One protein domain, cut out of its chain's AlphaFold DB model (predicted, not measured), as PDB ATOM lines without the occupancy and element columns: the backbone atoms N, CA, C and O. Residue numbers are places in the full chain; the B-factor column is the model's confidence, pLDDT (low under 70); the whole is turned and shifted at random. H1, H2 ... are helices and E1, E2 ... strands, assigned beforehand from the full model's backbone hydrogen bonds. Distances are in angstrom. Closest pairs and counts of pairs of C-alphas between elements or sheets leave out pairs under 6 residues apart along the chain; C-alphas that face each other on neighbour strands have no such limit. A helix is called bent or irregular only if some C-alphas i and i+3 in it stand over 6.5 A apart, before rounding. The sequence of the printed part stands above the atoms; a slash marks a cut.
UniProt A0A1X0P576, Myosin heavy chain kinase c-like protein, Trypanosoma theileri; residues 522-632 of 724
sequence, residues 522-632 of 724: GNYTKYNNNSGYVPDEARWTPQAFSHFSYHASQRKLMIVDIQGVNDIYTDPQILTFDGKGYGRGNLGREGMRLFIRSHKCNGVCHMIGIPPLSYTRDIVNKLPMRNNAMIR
ATOM      1  N   GLY A 522      97.778 -28.485  91.935       92.44
ATOM      2  CA  GLY A 522      98.281 -27.445  92.845       92.44
ATOM      3  C   GLY A 522      97.643 -27.468  94.242       92.44
ATOM      4  O   GLY A 522      96.868 -28.363  94.577       92.44
ATOM      5  N   ASN A 523      97.990 -26.482  95.075       93.56
ATOM      6  CA  ASN A 523      97.666 -26.480  96.508       93.56
ATOM      7  C   ASN A 523      96.176 -26.201  96.771       93.56
ATOM      8  O   ASN A 523      95.735 -25.048  96.800       93.56
ATOM      9  N   TYR A 524      95.404 -27.268  96.981       93.88
ATOM     10  CA  TYR A 524      93.987 -27.185  97.322       93.88
ATOM     11  C   TYR A 524      93.797 -26.525  98.694       93.88
ATOM     12  O   TYR A 524      94.285 -27.019  99.707       93.88
ATOM     13  N   THR A 525      93.073 -25.410  98.729       94.38
ATOM     14  CA  THR A 525      92.844 -24.601  99.932       94.38
ATOM     15  C   THR A 525      91.349 -24.375 100.139       94.38
ATOM     16  O   THR A 525      90.623 -24.104  99.182       94.38
ATOM     17  N   LYS A 526      90.890 -24.426 101.394       95.38
ATOM     18  CA  LYS A 526      89.529 -24.042 101.791       95.38
ATOM     19  C   LYS A 526      89.544 -22.665 102.450       95.38
ATOM     20  O   LYS A 526      90.170 -22.483 103.488       95.38
ATOM     21  N   TYR A 527      88.867 -21.697 101.838       96.75
ATOM     22  CA  TYR A 527      88.927 -20.287 102.228       96.75
ATOM     23  C   TYR A 527      87.800 -19.861 103.178       96.75
ATOM     24  O   TYR A 527      87.985 -18.918 103.939       96.75
ATOM     25  N   ASN A 528      86.646 -20.528 103.156       97.44
ATOM     26  CA  ASN A 528      85.605 -20.421 104.186       97.44
ATOM     27  C   ASN A 528      84.760 -21.707 104.226       97.44
ATOM     28  O   ASN A 528      85.012 -22.629 103.448       97.44
ATOM     29  N   ASN A 529      83.775 -21.792 105.128       96.12
ATOM     30  CA  ASN A 529      82.786 -22.876 105.131       96.12
ATOM     31  C   ASN A 529      81.328 -22.383 105.261       96.12
ATOM     32  O   ASN A 529      81.074 -21.204 105.514       96.12
ATOM     33  N   ASN A 530      80.360 -23.296 105.133       95.88
ATOM     34  CA  ASN A 530      78.926 -23.010 105.292       95.88
ATOM     35  C   ASN A 530      78.436 -22.627 106.703       95.88
ATOM     36  O   ASN A 530      77.263 -22.287 106.864       95.88
ATOM     37  N   SER A 531      79.294 -22.691 107.721       94.50
ATOM     38  CA  SER A 531      78.967 -22.485 109.140       94.50
ATOM     39  C   SER A 531      79.769 -21.343 109.788       94.50
ATOM     40  O   SER A 531      79.845 -21.245 111.011       94.50
ATOM     41  N   GLY A 532      80.313 -20.427 108.976       89.44
ATOM     42  CA  GLY A 532      80.972 -19.201 109.443       89.44
ATOM     43  C   GLY A 532      82.413 -19.380 109.927       89.44
ATOM     44  O   GLY A 532      82.909 -18.535 110.667       89.44
ATOM     45  N   TYR A 533      83.093 -20.457 109.527       91.56
ATOM     46  CA  TYR A 533      84.550 -20.526 109.617       91.56
ATOM     47  C   TYR A 533      85.187 -19.727 108.475       91.56
ATOM     48  O   TYR A 533      84.862 -19.921 107.299       91.56
ATOM     49  N   VAL A 534      86.134 -18.870 108.844       88.88
ATOM     50  CA  VAL A 534      87.025 -18.110 107.968       88.88
ATOM     51  C   VAL A 534      88.407 -18.165 108.640       88.88
ATOM     52  O   VAL A 534      88.472 -17.830 109.822       88.88
ATOM     53  N   PRO A 535      89.489 -18.599 107.960       87.44
ATOM     54  CA  PRO A 535      90.842 -18.564 108.524       87.44
ATOM     55  C   PRO A 535      91.276 -17.137 108.882       87.44
ATOM     56  O   PRO A 535      90.878 -16.192 108.200       87.44
ATOM     57  N   ASP A 536      92.142 -16.964 109.881       81.88
ATOM     58  CA  ASP A 536      92.612 -15.629 110.281       81.88
ATOM     59  C   ASP A 536      93.360 -14.903 109.144       81.88
ATOM     60  O   ASP A 536      93.106 -13.727 108.880       81.88
ATOM     61  N   GLU A 537      94.180 -15.630 108.376       85.25
ATOM     62  CA  GLU A 537      94.869 -15.141 107.170       85.25
ATOM     63  C   GLU A 537      94.033 -15.312 105.879       85.25
ATOM     64  O   GLU A 537      94.545 -15.582 104.788       85.25
ATOM     65  N   ALA A 538      92.705 -15.194 105.970       86.56
ATOM     66  CA  ALA A 538      91.818 -15.398 104.829       86.56
ATOM     67  C   ALA A 538      92.080 -14.434 103.656       86.56
ATOM     68  O   ALA A 538      91.874 -13.219 103.740       86.56
ATOM     69  N   ARG A 539      92.396 -15.013 102.488       95.75
ATOM     70  CA  ARG A 539      92.442 -14.300 101.203       95.75
ATOM     71  C   ARG A 539      91.147 -13.515 100.963       95.75
ATOM     72  O   ARG A 539      90.045 -14.051 101.083       95.75
ATOM     73  N   TRP A 540      91.294 -12.258 100.551       97.12
ATOM     74  CA  TRP A 540      90.190 -11.302 100.422       97.12
ATOM     75  C   TRP A 540      89.142 -11.678  99.365       97.12
ATOM     76  O   TRP A 540      87.945 -11.585  99.644       97.12
ATOM     77  N   THR A 541      89.572 -12.119  98.175       98.25
ATOM     78  CA  THR A 541      88.678 -12.395  97.034       98.25
ATOM     79  C   THR A 541      87.616 -13.468  97.335       98.25
ATOM     80  O   THR A 541      86.445 -13.173  97.102       98.25
ATOM     81  N   PRO A 542      87.940 -14.644  97.921       98.25
ATOM     82  CA  PRO A 542      86.933 -15.597  98.403       98.25
ATOM     83  C   PRO A 542      85.838 -14.981  99.289       98.25
ATOM     84  O   PRO A 542      84.652 -15.205  99.051       98.25
ATOM     85  N   GLN A 543      86.211 -14.163 100.281       97.94
ATOM     86  CA  GLN A 543      85.237 -13.586 101.220       97.94
ATOM     87  C   GLN A 543      84.392 -12.490 100.569       97.94
ATOM     88  O   GLN A 543      83.199 -12.375 100.853       97.94
ATOM     89  N   ALA A 544      85.002 -11.695  99.685       98.31
ATOM     90  CA  ALA A 544      84.306 -10.679  98.906       98.31
ATOM     91  C   ALA A 544      83.325 -11.301  97.904       98.31
ATOM     92  O   ALA A 544      82.235 -10.769  97.727       98.31
ATOM     93  N   PHE A 545      83.655 -12.456  97.314       98.62
ATOM     94  CA  PHE A 545      82.741 -13.212  96.457       98.62
ATOM     95  C   PHE A 545      81.526 -13.751  97.231       98.62
ATOM     96  O   PHE A 545      80.385 -13.547  96.806       98.62
ATOM     97  N   SER A 546      81.740 -14.372  98.399       98.50
ATOM     98  CA  SER A 546      80.639 -14.828  99.262       98.50
ATOM     99  C   SER A 546      79.710 -13.672  99.657       98.50
ATOM    100  O   SER A 546      78.495 -13.775  99.478       98.50
ATOM    101  N   HIS A 547      80.265 -12.535 100.092       97.69
ATOM    102  CA  HIS A 547      79.487 -11.327 100.392       97.69
ATOM    103  C   HIS A 547      78.759 -10.778  99.146       97.69
ATOM    104  O   HIS A 547      77.551 -10.542  99.203       97.69
ATOM    105  N   PHE A 548      79.434 -10.657  97.998       98.44
ATOM    106  CA  PHE A 548      78.819 -10.223  96.739       98.44
ATOM    107  C   PHE A 548      77.597 -11.073  96.371       98.44
ATOM    108  O   PHE A 548      76.546 -10.519  96.060       98.44
ATOM    109  N   SER A 549      77.689 -12.405  96.471       98.38
ATOM    110  CA  SER A 549      76.566 -13.303  96.158       98.38
ATOM    111  C   SER A 549      75.340 -13.076  97.060       98.38
ATOM    112  O   SER A 549      74.202 -13.199  96.605       98.38
ATOM    113  N   TYR A 550      75.551 -12.674  98.318       96.81
ATOM    114  CA  TYR A 550      74.479 -12.297  99.240       96.81
ATOM    115  C   TYR A 550      73.867 -10.936  98.899       96.81
ATOM    116  O   TYR A 550      72.642 -10.802  98.860       96.81
ATOM    117  N   HIS A 551      74.698  -9.937  98.595       94.12
ATOM    118  CA  HIS A 551      74.221  -8.607  98.225       94.12
ATOM    119  C   HIS A 551      73.474  -8.622  96.879       94.12
ATOM    120  O   HIS A 551      72.297  -8.263  96.810       94.12
ATOM    121  N   ALA A 552      74.122  -9.114  95.820       95.00
ATOM    122  CA  ALA A 552      73.605  -9.109  94.453       95.00
ATOM    123  C   ALA A 552      72.413 -10.065  94.235       95.00
ATOM    124  O   ALA A 552      71.653  -9.891  93.283       95.00
ATOM    125  N   SER A 553      72.189 -11.038  95.129       94.50
ATOM    126  CA  SER A 553      70.959 -11.846  95.150       94.50
ATOM    127  C   SER A 553      69.818 -11.232  95.974       94.50
ATOM    128  O   SER A 553      68.814 -11.900  96.216       94.50
ATOM    129  N   GLN A 554      69.943  -9.977  96.429       92.38
ATOM    130  CA  GLN A 554      68.971  -9.313  97.311       92.38
ATOM    131  C   GLN A 554      68.714 -10.106  98.610       92.38
ATOM    132  O   GLN A 554      67.586 -10.162  99.108       92.38
ATOM    133  N   ARG A 555      69.768 -10.725  99.168       91.75
ATOM    134  CA  ARG A 555      69.754 -11.568 100.384       91.75
ATOM    135  C   ARG A 555      69.010 -12.905 100.240       91.75
ATOM    136  O   ARG A 555      68.744 -13.567 101.241       91.75
ATOM    137  N   LYS A 556      68.661 -13.318  99.013       92.81
ATOM    138  CA  LYS A 556      67.898 -14.554  98.746       92.81
ATOM    139  C   LYS A 556      68.769 -15.811  98.876       92.81
ATOM    140  O   LYS A 556      68.289 -16.826  99.389       92.81
ATOM    141  N   LEU A 557      70.036 -15.734  98.458       96.25
ATOM    142  CA  LEU A 557      71.031 -16.805  98.586       96.25
ATOM    143  C   LEU A 557      72.408 -16.273  99.009       96.25
ATOM    144  O   LEU A 557      72.629 -15.069  99.042       96.25
ATOM    145  N   MET A 558      73.334 -17.167  99.345       97.56
ATOM    146  CA  MET A 558      74.751 -16.863  99.579       97.56
ATOM    147  C   MET A 558      75.586 -18.088  99.190       97.56
ATOM    148  O   MET A 558      75.189 -19.209  99.501       97.56
ATOM    149  N   ILE A 559      76.721 -17.888  98.522       98.56
ATOM    150  CA  ILE A 559      77.652 -18.960  98.147       98.56
ATOM    151  C   ILE A 559      78.822 -18.973  99.129       98.56
ATOM    152  O   ILE A 559      79.471 -17.952  99.360       98.56
ATOM    153  N   VAL A 560      79.080 -20.140  99.701       98.38
ATOM    154  CA  VAL A 560      80.060 -20.421 100.759       98.38
ATOM    155  C   VAL A 560      80.713 -21.782 100.483       98.38
ATOM    156  O   VAL A 560      80.497 -22.360  99.418       98.38
ATOM    157  N   ASP A 561      81.545 -22.273 101.407       97.38
ATOM    158  CA  ASP A 561      82.476 -23.380 101.138       97.38
ATOM    159  C   ASP A 561      83.381 -23.057  99.934       97.38
ATOM    160  O   ASP A 561      83.622 -23.889  99.068       97.38
ATOM    161  N   ILE A 562      83.885 -21.818  99.862       98.31
ATOM    162  CA  ILE A 562      84.774 -21.390  98.777       98.31
ATOM    163  C   ILE A 562      86.120 -22.104  98.932       98.31
ATOM    164  O   ILE A 562      86.887 -21.815  99.853       98.31
ATOM    165  N   GLN A 563      86.402 -23.053  98.044       96.88
ATOM    166  CA  GLN A 563      87.557 -23.952  98.118       96.88
ATOM    167  C   GLN A 563      88.047 -24.346  96.720       96.88
ATOM    168  O   GLN A 563      87.265 -24.368  95.772       96.88
ATOM    169  N   GLY A 564      89.341 -24.626  96.569       96.75
ATOM    170  CA  GLY A 564      89.957 -24.959  95.280       96.75
ATOM    171  C   GLY A 564      91.429 -24.559  95.210       96.75
ATOM    172  O   GLY A 564      92.106 -24.516  96.234       96.75
ATOM    173  N   VAL A 565      91.931 -24.256  94.011       96.38
ATOM    174  CA  VAL A 565      93.330 -23.856  93.781       96.38
ATOM    175  C   VAL A 565      93.363 -22.433  93.230       96.38
ATOM    176  O   VAL A 565      92.754 -22.132  92.204       96.38
ATOM    177  N   ASN A 566      94.103 -21.550  93.906       95.75
ATOM    178  CA  ASN A 566      94.139 -20.115  93.618       95.75
ATOM    179  C   ASN A 566      92.725 -19.507  93.572       95.75
ATOM    180  O   ASN A 566      92.052 -19.447  94.596       95.75
ATOM    181  N   ASP A 567      92.277 -19.012  92.422       96.75
ATOM    182  CA  ASP A 567      90.961 -18.381  92.240       96.75
ATOM    183  C   ASP A 567      90.048 -19.231  91.319       96.75
ATOM    184  O   ASP A 567      89.055 -18.753  90.770       96.75
ATOM    185  N   ILE A 568      90.396 -20.519  91.165       97.56
ATOM    186  CA  ILE A 568      89.590 -21.560  90.520       97.56
ATOM    187  C   ILE A 568      89.010 -22.451  91.623       97.56
ATOM    188  O   ILE A 568      89.729 -23.203  92.286       97.56
ATOM    189  N   TYR A 569      87.701 -22.346  91.822       98.38
ATOM    190  CA  TYR A 569      86.970 -22.972  92.916       98.38
ATOM    191  C   TYR A 569      86.171 -24.203  92.467       98.38
ATOM    192  O   TYR A 569      85.858 -24.386  91.289       98.38
ATOM    193  N   THR A 570      85.819 -25.050  93.427       98.06
ATOM    194  CA  THR A 570      85.005 -26.254  93.248       98.06
ATOM    195  C   THR A 570      84.229 -26.566  94.532       98.06
ATOM    196  O   THR A 570      84.488 -25.945  95.560       98.06
ATOM    197  N   ASP A 571      83.277 -27.502  94.493       96.38
ATOM    198  CA  ASP A 571      82.416 -27.874  95.629       96.38
ATOM    199  C   ASP A 571      81.795 -26.681  96.403       96.38
ATOM    200  O   ASP A 571      81.925 -26.618  97.628       96.38
ATOM    201  N   PRO A 572      81.126 -25.715  95.739       97.62
ATOM    202  CA  PRO A 572      80.402 -24.654  96.432       97.62
ATOM    203  C   PRO A 572      79.207 -25.209  97.212       97.62
ATOM    204  O   PRO A 572      78.484 -26.077  96.720       97.62
ATOM    205  N   GLN A 573      78.912 -24.602  98.361       97.81
ATOM    206  CA  GLN A 573      77.620 -24.744  99.028       97.81
ATOM    207  C   GLN A 573      76.800 -23.464  98.849       97.81
ATOM    208  O   GLN A 573      77.290 -22.351  99.051       97.81
ATOM    209  N   ILE A 574      75.521 -23.620  98.508       98.00
ATOM    210  CA  ILE A 574      74.555 -22.520  98.464       98.00
ATOM    211  C   ILE A 574      73.704 -22.545  99.735       98.00
ATOM    212  O   ILE A 574      73.095 -23.559 100.074       98.00
ATOM    213  N   LEU A 575      73.647 -21.412 100.425       97.00
ATOM    214  CA  LEU A 575      72.704 -21.135 101.503       97.00
ATOM    215  C   LEU A 575      71.508 -20.363 100.936       97.00
ATOM    216  O   LEU A 575      71.704 -19.468 100.113       97.00
ATOM    217  N   THR A 576      70.282 -20.633 101.395       95.38
ATOM    218  CA  THR A 576      69.090 -19.832 101.036       95.38
ATOM    219  C   THR A 576      68.366 -19.273 102.253       95.38
ATOM    220  O   THR A 576      68.333 -19.879 103.320       95.38
ATOM    221  N   PHE A 577      67.707 -18.126 102.094       91.81
ATOM    222  CA  PHE A 577      66.991 -17.458 103.191       91.81
ATOM    223  C   PHE A 577      65.902 -18.332 103.865       91.81
ATOM    224  O   PHE A 577      65.583 -18.163 105.048       91.81
ATOM    225  N   ASP A 578      65.336 -19.277 103.110       91.38
ATOM    226  CA  ASP A 578      64.303 -20.235 103.522       91.38
ATOM    227  C   ASP A 578      64.832 -21.647 103.855       91.38
ATOM    228  O   ASP A 578      64.035 -22.495 104.250       91.38
ATOM    229  N   GLY A 579      66.133 -21.918 103.674       91.88
ATOM    230  CA  GLY A 579      66.754 -23.232 103.900       91.88
ATOM    231  C   GLY A 579      66.276 -24.373 102.984       91.88
ATOM    232  O   GLY A 579      66.418 -25.534 103.355       91.88
ATOM    233  N   LYS A 580      65.669 -24.083 101.822       91.12
ATOM    234  CA  LYS A 580      65.136 -25.109 100.900       91.12
ATOM    235  C   LYS A 580      66.049 -25.365  99.698       91.12
ATOM    236  O   LYS A 580      66.523 -24.420  99.067       91.12
ATOM    237  N   GLY A 581      66.187 -26.642  99.335       90.25
ATOM    238  CA  GLY A 581      67.003 -27.132  98.216       90.25
ATOM    239  C   GLY A 581      68.512 -27.043  98.469       90.25
ATOM    240  O   GLY A 581      68.932 -26.599  99.536       90.25
ATOM    241  N   TYR A 582      69.317 -27.432  97.476       91.38
ATOM    242  CA  TYR A 582      70.790 -27.369  97.518       91.38
ATOM    243  C   TYR A 582      71.436 -28.252  98.603       91.38
ATOM    244  O   TYR A 582      72.450 -27.900  99.206       91.38
ATOM    245  N   GLY A 583      70.847 -29.428  98.834       87.94
ATOM    246  CA  GLY A 583      71.402 -30.453  99.714       87.94
ATOM    247  C   GLY A 583      71.474 -30.134 101.212       87.94
ATOM    248  O   GLY A 583      71.051 -29.093 101.712       87.94
ATOM    249  N   ARG A 584      72.040 -31.090 101.960       88.12
ATOM    250  CA  ARG A 584      72.099 -31.067 103.438       88.12
ATOM    251  C   ARG A 584      73.032 -29.996 104.020       88.12
ATOM    252  O   ARG A 584      72.948 -29.728 105.214       88.12
ATOM    253  N   GLY A 585      73.914 -29.409 103.210       92.12
ATOM    254  CA  GLY A 585      74.796 -28.316 103.626       92.12
ATOM    255  C   GLY A 585      74.145 -26.930 103.561       92.12
ATOM    256  O   GLY A 585      74.761 -25.966 104.022       92.12
ATOM    257  N   ASN A 586      72.913 -26.806 103.047       95.38
ATOM    258  CA  ASN A 586      72.139 -25.568 103.101       95.38
ATOM    259  C   ASN A 586      71.641 -25.314 104.537       95.38
ATOM    260  O   ASN A 586      70.491 -25.579 104.879       95.38
ATOM    261  N   LEU A 587      72.508 -24.746 105.385       95.38
ATOM    262  CA  LEU A 587      72.175 -24.298 106.750       95.38
ATOM    263  C   LEU A 587      71.271 -23.043 106.773       95.38
ATOM    264  O   LEU A 587      71.070 -22.413 107.814       95.38
ATOM    265  N   GLY A 588      70.750 -22.654 105.607       94.69
ATOM    266  CA  GLY A 588      69.813 -21.570 105.396       94.69
ATOM    267  C   GLY A 588      70.229 -20.242 106.024       94.69
ATOM    268  O   GLY A 588      71.388 -19.818 105.973       94.69
ATOM    269  N   ARG A 589      69.252 -19.588 106.659       93.12
ATOM    270  CA  ARG A 589      69.414 -18.293 107.331       93.12
ATOM    271  C   ARG A 589      70.427 -18.321 108.484       93.12
ATOM    272  O   ARG A 589      71.042 -17.295 108.756       93.12
ATOM    273  N   GLU A 590      70.623 -19.470 109.133       93.69
ATOM    274  CA  GLU A 590      71.600 -19.609 110.219       93.69
ATOM    275  C   GLU A 590      73.030 -19.688 109.675       93.69
ATOM    276  O   GLU A 590      73.900 -18.971 110.159       93.69
ATOM    277  N   GLY A 591      73.265 -20.442 108.593       95.38
ATOM    278  CA  GLY A 591      74.543 -20.399 107.869       95.38
ATOM    279  C   GLY A 591      74.895 -18.980 107.403       95.38
ATOM    280  O   GLY A 591      76.019 -18.518 107.601       95.38
ATOM    281  N   MET A 592      73.907 -18.242 106.873       95.31
ATOM    282  CA  MET A 592      74.090 -16.839 106.477       95.31
ATOM    283  C   MET A 592      74.474 -15.968 107.677       95.31
ATOM    284  O   MET A 592      75.412 -15.179 107.586       95.31
ATOM    285  N   ARG A 593      73.784 -16.126 108.817       93.25
ATOM    286  CA  ARG A 593      74.078 -15.397 110.060       93.25
ATOM    287  C   ARG A 593      75.485 -15.683 110.573       93.25
ATOM    288  O   ARG A 593      76.167 -14.762 111.021       93.25
ATOM    289  N   LEU A 594      75.923 -16.937 110.503       94.88
ATOM    290  CA  LEU A 594      77.261 -17.346 110.912       94.88
ATOM    291  C   LEU A 594      78.333 -16.713 110.012       94.88
ATOM    292  O   LEU A 594      79.262 -16.114 110.551       94.88
ATOM    293  N   PHE A 595      78.160 -16.730 108.682       95.25
ATOM    294  CA  PHE A 595      79.061 -16.029 107.759       95.25
ATOM    295  C   PHE A 595      79.089 -14.512 108.010       95.25
ATOM    296  O   PHE A 595      80.166 -13.939 108.160       95.25
ATOM    297  N   ILE A 596      77.924 -13.860 108.122       93.62
ATOM    298  CA  ILE A 596      77.806 -12.409 108.373       93.62
ATOM    299  C   ILE A 596      78.484 -12.010 109.694       93.62
ATOM    300  O   ILE A 596      79.087 -10.946 109.775       93.62
ATOM    301  N   ARG A 597      78.439 -12.872 110.718       92.00
ATOM    302  CA  ARG A 597      79.126 -12.662 112.004       92.00
ATOM    303  C   ARG A 597      80.650 -12.830 111.916       92.00
ATOM    304  O   ARG A 597      81.357 -12.207 112.700       92.00
ATOM    305  N   SER A 598      81.156 -13.666 111.004       92.25
ATOM    306  CA  SER A 598      82.601 -13.863 110.777       92.25
ATOM    307  C   SER A 598      83.215 -12.895 109.757       92.25
ATOM    308  O   SER A 598      84.422 -12.661 109.776       92.25
ATOM    309  N   HIS A 599      82.412 -12.354 108.837       93.88
ATOM    310  CA  HIS A 599      82.911 -11.593 107.696       93.88
ATOM    311  C   HIS A 599      83.408 -10.199 108.096       93.88
ATOM    312  O   HIS A 599      82.646  -9.356 108.566       93.88
ATOM    313  N   LYS A 600      84.678  -9.922 107.794       93.12
ATOM    314  CA  LYS A 600      85.260  -8.575 107.803       93.12
ATOM    315  C   LYS A 600      85.337  -8.077 106.356       93.12
ATOM    316  O   LYS A 600      85.995  -8.710 105.525       93.12
ATOM    317  N   CYS A 601      84.668  -6.968 106.039       95.31
ATOM    318  CA  CYS A 601      84.752  -6.377 104.703       95.31
ATOM    319  C   CYS A 601      86.181  -5.892 104.421       95.31
ATOM    320  O   CYS A 601      86.823  -5.287 105.274       95.31
ATOM    321  N   ASN A 602      86.679  -6.177 103.220       95.75
ATOM    322  CA  ASN A 602      88.080  -5.997 102.838       95.75
ATOM    323  C   ASN A 602      88.206  -5.127 101.573       95.75
ATOM    324  O   ASN A 602      87.194  -4.694 101.020       95.75
ATOM    325  N   GLY A 603      89.426  -4.859 101.098       97.06
ATOM    326  CA  GLY A 603      89.649  -3.970  99.948       97.06
ATOM    327  C   GLY A 603      88.893  -4.373  98.672       97.06
ATOM    328  O   GLY A 603      88.447  -3.497  97.936       97.06
ATOM    329  N   VAL A 604      88.658  -5.672  98.443       98.00
ATOM    330  CA  VAL A 604      87.880  -6.147  97.283       98.00
ATOM    331  C   VAL A 604      86.396  -5.805  97.437       98.00
ATOM    332  O   VAL A 604      85.799  -5.344  96.471       98.00
ATOM    333  N   CYS A 605      85.812  -5.948  98.637       97.56
ATOM    334  CA  CYS A 605      84.418  -5.558  98.904       97.56
ATOM    335  C   CYS A 605      84.174  -4.071  98.589       97.56
ATOM    336  O   CYS A 605      83.197  -3.729  97.929       97.56
ATOM    337  N   HIS A 606      85.083  -3.199  99.036       96.31
ATOM    338  CA  HIS A 606      84.977  -1.757  98.808       96.31
ATOM    339  C   HIS A 606      85.179  -1.396  97.329       96.31
ATOM    340  O   HIS A 606      84.442  -0.569  96.799       96.31
ATOM    341  N   MET A 607      86.130  -2.045  96.643       96.19
ATOM    342  CA  MET A 607      86.422  -1.780  95.229       96.19
ATOM    343  C   MET A 607      85.258  -2.145  94.299       96.19
ATOM    344  O   MET A 607      84.942  -1.369  93.403       96.19
ATOM    345  N   ILE A 608      84.577  -3.274  94.536       95.50
ATOM    346  CA  ILE A 608      83.384  -3.671  93.762       95.50
ATOM    347  C   ILE A 608      82.095  -2.962  94.225       95.50
ATOM    348  O   ILE A 608      81.003  -3.314  93.785       95.50
ATOM    349  N   GLY A 609      82.203  -1.977  95.125       93.38
ATOM    350  CA  GLY A 609      81.109  -1.083  95.508       93.38
ATOM    351  C   GLY A 609      79.987  -1.702  96.348       93.38
ATOM    352  O   GLY A 609      78.941  -1.068  96.487       93.38
ATOM    353  N   ILE A 610      80.164  -2.903  96.916       93.06
ATOM    354  CA  ILE A 610      79.132  -3.516  97.769       93.06
ATOM    355  C   ILE A 610      79.156  -2.914  99.188       93.06
ATOM    356  O   ILE A 610      80.233  -2.764  99.773       93.06
ATOM    357  N   PRO A 611      77.991  -2.560  99.769       91.12
ATOM    358  CA  PRO A 611      77.922  -1.921 101.080       91.12
ATOM    359  C   PRO A 611      78.384  -2.880 102.192       91.12
ATOM    360  O   PRO A 611      78.114  -4.076 102.096       91.12
ATOM    361  N   PRO A 612      79.033  -2.395 103.269       91.50
ATOM    362  CA  PRO A 612      79.492  -3.256 104.356       91.50
ATOM    363  C   PRO A 612      78.361  -4.047 105.025       91.50
ATOM    364  O   PRO A 612      77.300  -3.489 105.322       91.50
ATOM    365  N   LEU A 613      78.619  -5.325 105.326       88.38
ATOM    366  CA  LEU A 613      77.703  -6.148 106.119       88.38
ATOM    367  C   LEU A 613      77.579  -5.594 107.541       88.38
ATOM    368  O   LEU A 613      78.565  -5.238 108.186       88.38
ATOM    369  N   SER A 614      76.352  -5.560 108.045       78.31
ATOM    370  CA  SER A 614      76.005  -5.023 109.354       78.31
ATOM    371  C   SER A 614      75.115  -6.021 110.082       78.31
ATOM    372  O   SER A 614      73.956  -6.211 109.722       78.31
ATOM    373  N   TYR A 615      75.636  -6.650 111.142       69.12
ATOM    374  CA  TYR A 615      74.911  -7.689 111.886       69.12
ATOM    375  C   TYR A 615      73.510  -7.232 112.335       69.12
ATOM    376  O   TYR A 615      72.549  -7.993 112.248       69.12
ATOM    377  N   THR A 616      73.352  -5.967 112.736       65.62
ATOM    378  CA  THR A 616      72.039  -5.401 113.075       65.62
ATOM    379  C   THR A 616      71.134  -5.260 111.846       65.62
ATOM    380  O   THR A 616      70.017  -5.774 111.859       65.62
ATOM    381  N   ARG A 617      71.595  -4.637 110.753       67.94
ATOM    382  CA  ARG A 617      70.767  -4.411 109.547       67.94
ATOM    383  C   ARG A 617      70.513  -5.669 108.709       67.94
ATOM    384  O   ARG A 617      69.578  -5.671 107.903       67.94
ATOM    385  N   ASP A 618      71.307  -6.721 108.884       70.62
ATOM    386  CA  ASP A 618      71.303  -7.887 107.991       70.62
ATOM    387  C   ASP A 618      70.752  -9.158 108.639       70.62
ATOM    388  O   ASP A 618      70.267 -10.036 107.927       70.62
ATOM    389  N   ILE A 619      70.739  -9.223 109.976       65.81
ATOM    390  CA  ILE A 619      70.161 -10.343 110.735       65.81
ATOM    391  C   ILE A 619      68.818  -9.974 111.378       65.81
ATOM    392  O   ILE A 619      67.910 -10.804 111.405       65.81
ATOM    393  N   VAL A 620      68.658  -8.743 111.885       58.50
ATOM    394  CA  VAL A 620      67.423  -8.334 112.591       58.50
ATOM    395  C   VAL A 620      66.286  -8.027 111.609       58.50
ATOM    396  O   VAL A 620      65.124  -8.303 111.905       58.50
ATOM    397  N   ASN A 621      66.605  -7.537 110.408       54.25
ATOM    398  CA  ASN A 621      65.628  -7.344 109.335       54.25
ATOM    399  C   ASN A 621      65.208  -8.700 108.741       54.25
ATOM    400  O   ASN A 621      65.861  -9.243 107.854       54.25
ATOM    401  N   LYS A 622      64.091  -9.250 109.239       53.31
ATOM    402  CA  LYS A 622      63.595 -10.619 108.976       53.31
ATOM    403  C   LYS A 622      63.111 -10.906 107.539       53.31
ATOM    404  O   LYS A 622      62.418 -11.904 107.340       53.31
ATOM    405  N   LEU A 623      63.444 -10.082 106.544       58.09
ATOM    406  CA  LEU A 623      62.952 -10.188 105.165       58.09
ATOM    407  C   LEU A 623      64.072  -9.949 104.131       58.09
ATOM    408  O   LEU A 623      64.991  -9.172 104.401       58.09
ATOM    409  N   PRO A 624      63.978 -10.544 102.923       60.34
ATOM    410  CA  PRO A 624      64.727 -10.075 101.759       60.34
ATOM    411  C   PRO A 624      64.459  -8.585 101.510       60.34
ATOM    412  O   PRO A 624      63.367  -8.091 101.797       60.34
ATOM    413  N   MET A 625      65.436  -7.873 100.946       60.44
ATOM    414  CA  MET A 625      65.266  -6.452 100.628       60.44
ATOM    415  C   MET A 625      64.146  -6.275  99.596       60.44
ATOM    416  O   MET A 625      64.264  -6.738  98.461       60.44
ATOM    417  N   ARG A 626      63.067  -5.583  99.985       50.53
ATOM    418  CA  ARG A 626      62.170  -4.924  99.026       50.53
ATOM    419  C   ARG A 626      62.947  -3.761  98.393       50.53
ATOM    420  O   ARG A 626      63.775  -3.151  99.065       50.53
ATOM    421  N   ASN A 627      62.740  -3.529  97.097       47.19
ATOM    422  CA  ASN A 627      63.575  -2.632  96.293       47.19
ATOM    423  C   ASN A 627      63.677  -1.214  96.888       47.19
ATOM    424  O   ASN A 627      62.668  -0.686  97.347       47.19
ATOM    425  N   ASN A 628      64.892  -0.646  96.822       43.56
ATOM    426  CA  ASN A 628      65.262   0.785  96.715       43.56
ATOM    427  C   ASN A 628      66.614   1.085  97.396       43.56
ATOM    428  O   ASN A 628      66.751   2.003  98.198       43.56
ATOM    429  N   ALA A 629      67.641   0.311  97.043       42.38
ATOM    430  CA  ALA A 629      69.036   0.677  97.258       42.38
ATOM    431  C   ALA A 629      69.779   0.439  95.943       42.38
ATOM    432  O   ALA A 629      69.657  -0.638  95.357       42.38
ATOM    433  N   MET A 630      70.497   1.453  95.459       42.28
ATOM    434  CA  MET A 630      71.210   1.374  94.188       42.28
ATOM    435  C   MET A 630      72.260   0.262  94.235       42.28
ATOM    436  O   MET A 630      73.218   0.337  95.005       42.28
ATOM    437  N   ILE A 631      72.155  -0.695  93.311       40.56
ATOM    438  CA  ILE A 631      73.370  -1.157  92.642       40.56
ATOM    439  C   ILE A 631      73.952   0.113  92.018       40.56
ATOM    440  O   ILE A 631      73.296   0.715  91.169       40.56
ATOM    441  N   ARG A 632      75.142   0.555  92.448       41.56
ATOM    442  CA  ARG A 632      75.924   1.502  91.643       41.56
ATOM    443  C   ARG A 632      76.151   0.785  90.323       41.56
ATOM    444  O   ARG A 632      76.845  -0.229  90.323       41.56
TER     445      ARG A 632
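Overview. This is residues 522 to 632 of the 724 residues of the protein "Myosin heavy chain kinase c-like protein" of Trypanosoma theileri (UniProt A0A1X0P576). A bent ribbon of two antiparallel strands, E1 running on into E2 and E3 back into E4, has the helix H1 beside E1 and the helix H2 packed over both E1 and E4, with the small helix H3 on H1 and the small helix H4 on H2. The hairpin E2 and E3 makes one end of the ribbon, and long unnamed stretches lie at both ends of the printed part. The printed part has 111 residues, with four named helices and four named strands in the order H1 E1 E2 E3 E4 H2 H3 H4; the class is mixed, with 49 residues, under half, in named elements. The two sheets, E1 - E4 and E2 - E3, are each antiparallel. The whole is compact, with a radius of gyration of the C-alphas of 13.4 A and spans of 43 by 33 by 21 A.

Arrangement. Residues 525 to 526 pair antiparallel with residues 563 to 564 of E2, residues 563 to 565. H1, residues 540 to 552, comes closest to E1, residues 557 to 560, at the C-alphas of Tyr 550 and Met 558, 4.6 A apart. E1 runs on into E2 at 51 degrees. E2 and E3, residues 568 to 570, form a hairpin, with N 570 and O 563 within hydrogen-bond range at 2.8 A. E3 runs on into E4, residues 573 to 576, at 72 degrees. E4 is antiparallel to E1, at 155 degrees, with N 575 and O 558 within hydrogen-bond range at 2.8 A. H2, residues 588 to 598, comes closest to E4 at the C-alphas of Gly 588 and Thr 576, 4.7 A apart, and is near H1. H3, residues 603 to 607, touches H1, the closest C-alphas being those of Cys 605 and Ala 544, 5.1 A apart. H4, residues 615 to 620, touches H2 at a shallow tilt of 17 degrees, opposite ways; the closest C-alphas are those of Ile 619 and Arg 593, 6.4 A apart. In H1, H2, H3 and H4 every O i to N i+4 pair is within hydrogen-bond range.

Along the chain. H1 begins at C-alpha 540, (90.190, -11.302, 100.422), and is 17.8 A long. E1 and E4 are each 10.0 A long. H2 is 15.9 A long and begins at C-alpha 588, (69.813, -21.570, 105.396). H4 ends at C-alpha 620, (67.423, -8.334, 112.591).

Size, cuts and confidence. The C-alphas farthest apart, those of Gly 522 and Asn 628, are 43.6 A apart. The printed part has no cut. The link from E4 to H2, 11 residues, is long. The mean pLDDT of the printed part is 88.0; residues 615 to 617 and 619 to 632 are under 70.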